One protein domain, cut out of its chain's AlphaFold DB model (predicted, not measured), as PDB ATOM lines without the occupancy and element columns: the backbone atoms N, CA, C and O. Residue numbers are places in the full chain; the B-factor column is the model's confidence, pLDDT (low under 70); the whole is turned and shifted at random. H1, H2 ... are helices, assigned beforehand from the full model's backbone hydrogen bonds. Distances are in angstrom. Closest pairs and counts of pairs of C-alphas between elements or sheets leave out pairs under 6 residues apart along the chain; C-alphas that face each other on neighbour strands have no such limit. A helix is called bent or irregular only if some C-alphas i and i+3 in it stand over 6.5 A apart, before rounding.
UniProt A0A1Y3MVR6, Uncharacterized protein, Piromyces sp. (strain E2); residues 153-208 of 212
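Overview. This is residues 153 to 208 of the 212 residues of an uncharacterized protein of Piromyces sp. (strain E2) (UniProt A0A1Y3MVR6). Three helices, H1, H3 and H4, run in alternating directions with centres in a triangle; H3 and H4 form a hairpin, H1 sits loosely near H3, and short H2 crosses one end between H1 and H3. The printed part has 56 residues, four named helices and no named strand: all helix. It is compact, radius of gyration of the C-alphas 11.0 A, spanning 29 by 23 by 14 A.

Arrangement. H1, residues 153 to 164, is close but not clearly touching H2, residues 166 to 171: closest C-alphas Lys 161 and Val 169, 7.8 A. H2 touches H3, residues 173 to 183, only at the corner: Val 169 and Lys 176, 5.2 A. H3 touches H4, residues 191 to 206, opposite ways at a shallow tilt of 33 degrees, only just short of steep: Leu 175 and Ile 200, 6.0 A. H1 and H4 are apart. Every O i to N i+4 pair is within hydrogen-bond range in H1, H2 and H3; in H4, 11 of 12.

Along the chain. H1, 16.4 A, begins at C-alpha 153 (482.585, 305.946, 381.493). H2 measures 8.5 A and H3 15.2 A. H4, 24.0 A, ends at C-alpha 206 (484.684, 279.162, 379.317); it is only just irregular, C-alphas 191 and 194 being 6.6 A apart.

Size, cuts and confidence. The printed part has no cut and no long link. Residues 186 to 191 stand free; pLDDT is under 70 at residues 185 to 190 and 193.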
ATOM      1  N   TYR A 153     482.656 307.303 382.044       71.19
ATOM      2  CA  TYR A 153     482.585 305.946 381.493       71.19
ATOM      3  C   TYR A 153     483.489 304.971 382.260       71.19
ATOM      4  O   TYR A 153     483.022 303.938 382.740       71.19
ATOM      5  N   LYS A 154     484.767 305.330 382.452       74.06
ATOM      6  CA  LYS A 154     485.740 304.512 383.189       74.06
ATOM      7  C   LYS A 154     485.262 304.217 384.612       74.06
ATOM      8  O   LYS A 154     485.287 303.070 385.047       74.06
ATOM      9  N   ARG A 155     484.786 305.245 385.319       77.31
ATOM     10  CA  ARG A 155     484.277 305.124 386.690       77.31
ATOM     11  C   ARG A 155     483.026 304.246 386.763       77.31
ATOM     12  O   ARG A 155     482.904 303.454 387.693       77.31
ATOM     13  N   SER A 156     482.112 304.382 385.801       73.38
ATOM     14  CA  SER A 156     480.908 303.548 385.705       73.38
ATOM     15  C   SER A 156     481.272 302.080 385.490       73.38
ATOM     16  O   SER A 156     480.787 301.214 386.216       73.38
ATOM     17  N   LEU A 157     482.191 301.805 384.559       77.25
ATOM     18  CA  LEU A 157     482.655 300.451 384.266       77.25
ATOM     19  C   LEU A 157     483.368 299.816 385.469       77.25
ATOM     20  O   LEU A 157     483.120 298.657 385.789       77.25
ATOM     21  N   GLU A 158     484.221 300.570 386.172       82.06
ATOM     22  CA  GLU A 158     484.874 300.095 387.401       82.06
ATOM     23  C   GLU A 158     483.857 299.772 388.497       82.06
ATOM     24  O   GLU A 158     483.986 298.750 389.169       82.06
ATOM     25  N   LYS A 159     482.828 300.613 388.661       83.81
ATOM     26  CA  LYS A 159     481.760 300.375 389.633       83.81
ATOM     27  C   LYS A 159     480.985 299.094 389.308       83.81
ATOM     28  O   LYS A 159     480.854 298.250 390.184       83.81
ATOM     29  N   GLN A 160     480.554 298.921 388.058       80.31
ATOM     30  CA  GLN A 160     479.845 297.713 387.619       80.31
ATOM     31  C   GLN A 160     480.701 296.454 387.771       80.31
ATOM     32  O   GLN A 160     480.219 295.459 388.304       80.31
ATOM     33  N   LYS A 161     481.987 296.513 387.392       83.88
ATOM     34  CA  LYS A 161     482.937 295.412 387.612       83.88
ATOM     35  C   LYS A 161     482.984 295.016 389.086       83.88
ATOM     36  O   LYS A 161     482.950 293.839 389.417       83.88
ATOM     37  N   ASN A 162     483.085 296.006 389.972       84.81
ATOM     38  CA  ASN A 162     483.192 295.761 391.404       84.81
ATOM     39  C   ASN A 162     481.900 295.185 392.007       84.81
ATOM     40  O   ASN A 162     481.980 294.414 392.958       84.81
ATOM     41  N   GLU A 163     480.736 295.564 391.478       83.31
ATOM     42  CA  GLU A 163     479.429 295.106 391.965       83.31
ATOM     43  C   GLU A 163     479.052 293.710 391.451       83.31
ATOM     44  O   GLU A 163     478.482 292.934 392.211       83.31
ATOM     45  N   LEU A 164     479.364 293.392 390.191       80.81
ATOM     46  CA  LEU A 164     478.868 292.183 389.524       80.81
ATOM     47  C   LEU A 164     479.894 291.053 389.456       80.81
ATOM     48  O   LEU A 164     479.520 289.895 389.580       80.81
ATOM     49  N   CYS A 165     481.170 291.372 389.230       81.31
ATOM     50  CA  CYS A 165     482.125 290.371 388.755       81.31
ATOM     51  C   CYS A 165     483.568 290.563 389.247       81.31
ATOM     52  O   CYS A 165     484.543 290.214 388.570       81.31
ATOM     53  N   TYR A 166     483.738 291.172 390.423       85.69
ATOM     54  CA  TYR A 166     485.059 291.523 390.944       85.69
ATOM     55  C   TYR A 166     485.975 290.301 391.079       85.69
ATOM     56  O   TYR A 166     487.126 290.335 390.642       85.69
ATOM     57  N   ASN A 167     485.464 289.222 391.676       86.25
ATOM     58  CA  ASN A 167     486.255 288.029 391.970       86.25
ATOM     59  C   ASN A 167     486.624 287.286 390.683       86.25
ATOM     60  O   ASN A 167     487.752 286.827 390.533       86.25
ATOM     61  N   GLU A 168     485.692 287.206 389.743       86.25
ATOM     62  CA  GLU A 168     485.833 286.588 388.431       86.25
ATOM     63  C   GLU A 168     486.936 287.286 387.629       86.25
ATOM     64  O   GLU A 168     487.828 286.634 387.082       86.25
ATOM     65  N   VAL A 169     486.930 288.625 387.615       85.25
ATOM     66  CA  VAL A 169     487.941 289.412 386.900       85.25
ATOM     67  C   VAL A 169     489.298 289.376 387.600       85.25
ATOM     68  O   VAL A 169     490.321 289.291 386.926       85.25
ATOM     69  N   GLU A 170     489.355 289.444 388.931       87.75
ATOM     70  CA  GLU A 170     490.640 289.446 389.641       87.75
ATOM     71  C   GLU A 170     491.325 288.071 389.652       87.75
ATOM     72  O   GLU A 170     492.558 288.023 389.628       87.75
ATOM     73  N   ASN A 171     490.553 286.977 389.625       87.69
ATOM     74  CA  ASN A 171     491.071 285.605 389.626       87.69
ATOM     75  C   ASN A 171     491.399 285.064 388.221       87.69
ATOM     76  O   ASN A 171     492.086 284.048 388.110       87.69
ATOM     77  N   ASN A 172     490.960 285.733 387.149       89.06
ATOM     78  CA  ASN A 172     491.273 285.360 385.769       89.06
ATOM     79  C   ASN A 172     492.180 286.412 385.099       89.06
ATOM     80  O   ASN A 172     491.760 287.522 384.767       89.06
ATOM     81  N   ASN A 173     493.436 286.037 384.831       89.25
ATOM     82  CA  ASN A 173     494.434 286.924 384.219       89.25
ATOM     83  C   ASN A 173     494.037 287.447 382.824       89.25
ATOM     84  O   ASN A 173     494.401 288.577 382.482       89.25
ATOM     85  N   ASN A 174     493.291 286.670 382.032       87.12
ATOM     86  CA  ASN A 174     492.819 287.090 380.710       87.12
ATOM     87  C   ASN A 174     491.749 288.173 380.854       87.12
ATOM     88  O   ASN A 174     491.913 289.268 380.316       87.12
ATOM     89  N   LEU A 175     490.716 287.918 381.668       86.00
ATOM     90  CA  LEU A 175     489.657 288.896 381.950       86.00
ATOM     91  C   LEU A 175     490.224 290.185 382.545       86.00
ATOM     92  O   LEU A 175     489.877 291.278 382.100       86.00
ATOM     93  N   LYS A 176     491.167 290.072 383.485       87.31
ATOM     94  CA  LYS A 176     491.887 291.218 384.052       87.31
ATOM     95  C   LYS A 176     492.597 292.048 382.986       87.31
ATOM     96  O   LYS A 176     492.598 293.278 383.055       87.31
ATOM     97  N   THR A 177     493.216 291.386 382.011       87.31
ATOM     98  CA  THR A 177     493.926 292.041 380.906       87.31
ATOM     99  C   THR A 177     492.949 292.740 379.965       87.31
ATOM    100  O   THR A 177     493.160 293.907 379.635       87.31
ATOM    101  N   TYR A 178     491.844 292.087 379.607       86.62
ATOM    102  CA  TYR A 178     490.810 292.676 378.757       86.62
ATOM    103  C   TYR A 178     490.118 293.869 379.422       86.62
ATOM    104  O   TYR A 178     490.000 294.926 378.805       86.62
ATOM    105  N   TYR A 179     489.775 293.781 380.709       83.25
ATOM    106  CA  TYR A 179     489.233 294.920 381.457       83.25
ATOM    107  C   TYR A 179     490.216 296.089 381.527       83.25
ATOM    108  O   TYR A 179     489.825 297.238 381.331       83.25
ATOM    109  N   LYS A 180     491.511 295.824 381.748       83.69
ATOM    110  CA  LYS A 180     492.540 296.871 381.677       83.69
ATOM    111  C   LYS A 180     492.627 297.497 380.286       83.69
ATOM    112  O   LYS A 180     492.855 298.700 380.200       83.69
ATOM    113  N   ALA A 181     492.441 296.725 379.216       81.31
ATOM    114  CA  ALA A 181     492.410 297.259 377.858       81.31
ATOM    115  C   ALA A 181     491.200 298.191 377.649       81.31
ATOM    116  O   ALA A 181     491.389 299.323 377.209       81.31
ATOM    117  N   ILE A 182     489.993 297.790 378.076       76.56
ATOM    118  CA  ILE A 182     488.787 298.640 377.993       76.56
ATOM    119  C   ILE A 182     488.931 299.909 378.846       76.56
ATOM    120  O   ILE A 182     488.572 300.996 378.404       76.56
ATOM    121  N   LEU A 183     489.503 299.822 380.050       74.88
ATOM    122  CA  LEU A 183     489.738 300.992 380.912       74.88
ATOM    123  C   LEU A 183     490.772 301.975 380.332       74.88
ATOM    124  O   LEU A 183     490.818 303.133 380.756       74.88
ATOM    125  N   ASN A 184     491.574 301.527 379.362       74.38
ATOM    126  CA  ASN A 184     492.524 302.329 378.594       74.38
ATOM    127  C   ASN A 184     492.009 302.653 377.179       74.38
ATOM    128  O   ASN A 184     492.808 302.967 376.300       74.38
ATOM    129  N   PHE A 185     490.684 302.642 376.979       67.00
ATOM    130  CA  PHE A 185     489.989 302.988 375.732       67.00
ATOM    131  C   PHE A 185     490.599 304.140 374.901       67.00
ATOM    132  O   PHE A 185     490.685 303.989 373.688       67.00
ATOM    133  N   PRO A 186     491.051 305.278 375.483       57.34
ATOM    134  CA  PRO A 186     491.573 306.403 374.704       57.34
ATOM    135  C   PRO A 186     492.907 306.093 374.017       57.34
ATOM    136  O   PRO A 186     493.356 306.870 373.181       57.34
ATOM    137  N   PHE A 187     493.554 304.991 374.400       63.25
ATOM    138  CA  PHE A 187     494.871 304.572 373.935       63.25
ATOM    139  C   PHE A 187     494.828 303.290 373.095       63.25
ATOM    140  O   PHE A 187     495.876 302.835 372.640       63.25
ATOM    141  N   ILE A 188     493.644 302.701 372.886       64.25
ATOM    142  CA  ILE A 188     493.453 301.531 372.020       64.25
ATOM    143  C   ILE A 188     492.744 301.952 370.730       64.25
ATOM    144  O   ILE A 188     491.897 302.842 370.739       64.25
ATOM    145  N   ASN A 189     493.101 301.324 369.605       62.38
ATOM    146  CA  ASN A 189     492.383 301.546 368.348       62.38
ATOM    147  C   ASN A 189     490.913 301.101 368.537       62.38
ATOM    148  O   ASN A 189     490.694 299.969 368.982       62.38
ATOM    149  N   PRO A 190     489.920 301.957 368.211       63.94
ATOM    150  CA  PRO A 190     488.506 301.627 368.338       63.94
ATOM    151  C   PRO A 190     488.073 300.327 367.646       63.94
ATOM    152  O   PRO A 190     487.145 299.668 368.106       63.94
ATOM    153  N   GLU A 191     488.751 299.915 366.575       70.06
ATOM    154  CA  GLU A 191     488.450 298.657 365.877       70.06
ATOM    155  C   GLU A 191     488.617 297.428 366.786       70.06
ATOM    156  O   GLU A 191     487.849 296.476 366.678       70.06
ATOM    157  N   TYR A 192     489.536 297.476 367.758       71.88
ATOM    158  CA  TYR A 192     489.772 296.369 368.689       71.88
ATOM    159  C   TYR A 192     488.755 296.292 369.829       71.88
ATOM    160  O   TYR A 192     488.767 295.323 370.586       71.88
ATOM    161  N   ILE A 193     487.878 297.287 369.998       69.69
ATOM    162  CA  ILE A 193     486.904 297.294 371.102       69.69
ATOM    163  C   ILE A 193     485.980 296.084 370.996       69.69
ATOM    164  O   ILE A 193     485.742 295.403 371.992       69.69
ATOM    165  N   PHE A 194     485.480 295.812 369.788       73.31
ATOM    166  CA  PHE A 194     484.577 294.694 369.551       73.31
ATOM    167  C   PHE A 194     485.261 293.359 369.856       73.31
ATOM    168  O   PHE A 194     484.702 292.536 370.577       73.31
ATOM    169  N   ASP A 195     486.506 293.191 369.408       79.00
ATOM    170  CA  ASP A 195     487.297 291.992 369.680       79.00
ATOM    171  C   ASP A 195     487.558 291.806 371.180       79.00
ATOM    172  O   ASP A 195     487.469 290.692 371.694       79.00
ATOM    173  N   ILE A 196     487.855 292.882 371.916       78.69
ATOM    174  CA  ILE A 196     488.062 292.814 373.368       78.69
ATOM    175  C   ILE A 196     486.765 292.398 374.076       78.69
ATOM    176  O   ILE A 196     486.806 291.517 374.933       78.69
ATOM    177  N   CYS A 197     485.619 292.971 373.697       79.31
ATOM    178  CA  CYS A 197     484.316 292.581 374.242       79.31
ATOM    179  C   CYS A 197     483.988 291.109 373.946       79.31
ATOM    180  O   CYS A 197     483.607 290.373 374.855       79.31
ATOM    181  N   MET A 198     484.214 290.652 372.710       82.62
ATOM    182  CA  MET A 198     484.019 289.249 372.327       82.62
ATOM    183  C   MET A 198     484.927 288.303 373.116       82.62
ATOM    184  O   MET A 198     484.494 287.237 373.548       82.62
ATOM    185  N   ASN A 199     486.185 288.686 373.344       86.00
ATOM    186  CA  ASN A 199     487.114 287.885 374.134       86.00
ATOM    187  C   ASN A 199     486.703 287.797 375.612       86.00
ATOM    188  O   ASN A 199     486.859 286.734 376.214       86.00
ATOM    189  N   ILE A 200     486.142 288.867 376.190       83.38
ATOM    190  CA  ILE A 200     485.553 288.824 377.538       83.38
ATOM    191  C   ILE A 200     484.402 287.822 377.571       83.38
ATOM    192  O   ILE A 200     484.391 286.945 378.428       83.38
ATOM    193  N   GLU A 201     483.478 287.895 376.611       83.12
ATOM    194  CA  GLU A 201     482.332 286.986 376.546       83.12
ATOM    195  C   GLU A 201     482.767 285.516 376.415       83.12
ATOM    196  O   GLU A 201     482.261 284.639 377.119       83.12
ATOM    197  N   ILE A 202     483.750 285.236 375.553       86.31
ATOM    198  CA  ILE A 202     484.312 283.891 375.376       86.31
ATOM    199  C   ILE A 202     484.948 283.385 376.675       86.31
ATOM    200  O   ILE A 202     484.707 282.241 377.065       86.31
ATOM    201  N   GLU A 203     485.748 284.209 377.354       85.12
ATOM    202  CA  GLU A 203     486.388 283.821 378.614       85.12
ATOM    203  C   GLU A 203     485.370 283.621 379.743       85.12
ATOM    204  O   GLU A 203     485.500 282.662 380.503       85.12
ATOM    205  N   CYS A 204     484.324 284.446 379.830       84.12
ATOM    206  CA  CYS A 204     483.250 284.256 380.807       84.12
ATOM    207  C   CYS A 204     482.499 282.941 380.568       84.12
ATOM    208  O   CYS A 204     482.323 282.157 381.503       84.12
ATOM    209  N   ARG A 205     482.156 282.627 379.309       85.25
ATOM    210  CA  ARG A 205     481.522 281.348 378.942       85.25
ATOM    211  C   ARG A 205     482.411 280.147 379.261       85.25
ATOM    212  O   ARG A 205     481.919 279.149 379.771       85.25
ATOM    213  N   ARG A 206     483.720 280.233 378.996       87.88
ATOM    214  CA  ARG A 206     484.684 279.162 379.317       87.88
ATOM    215  C   ARG A 206     484.752 278.850 380.809       87.88
ATOM    216  O   ARG A 206     484.992 277.703 381.170       87.88
ATOM    217  N   ASN A 207     484.558 279.858 381.653       85.06
ATOM    218  CA  ASN A 207     484.651 279.730 383.104       85.06
ATOM    219  C   ASN A 207     483.282 279.607 383.800       85.06
ATOM    220  O   ASN A 207     483.236 279.566 385.027       85.06
ATOM    221  N   ASN A 208     482.180 279.497 383.041       83.50
ATOM    222  CA  ASN A 208     480.803 279.434 383.548       83.50
ATOM    223  C   ASN A 208     480.426 280.608 384.477       83.50
ATOM    224  O   ASN A 208     479.728 280.421 385.475       83.50
TER     225      ASN A 208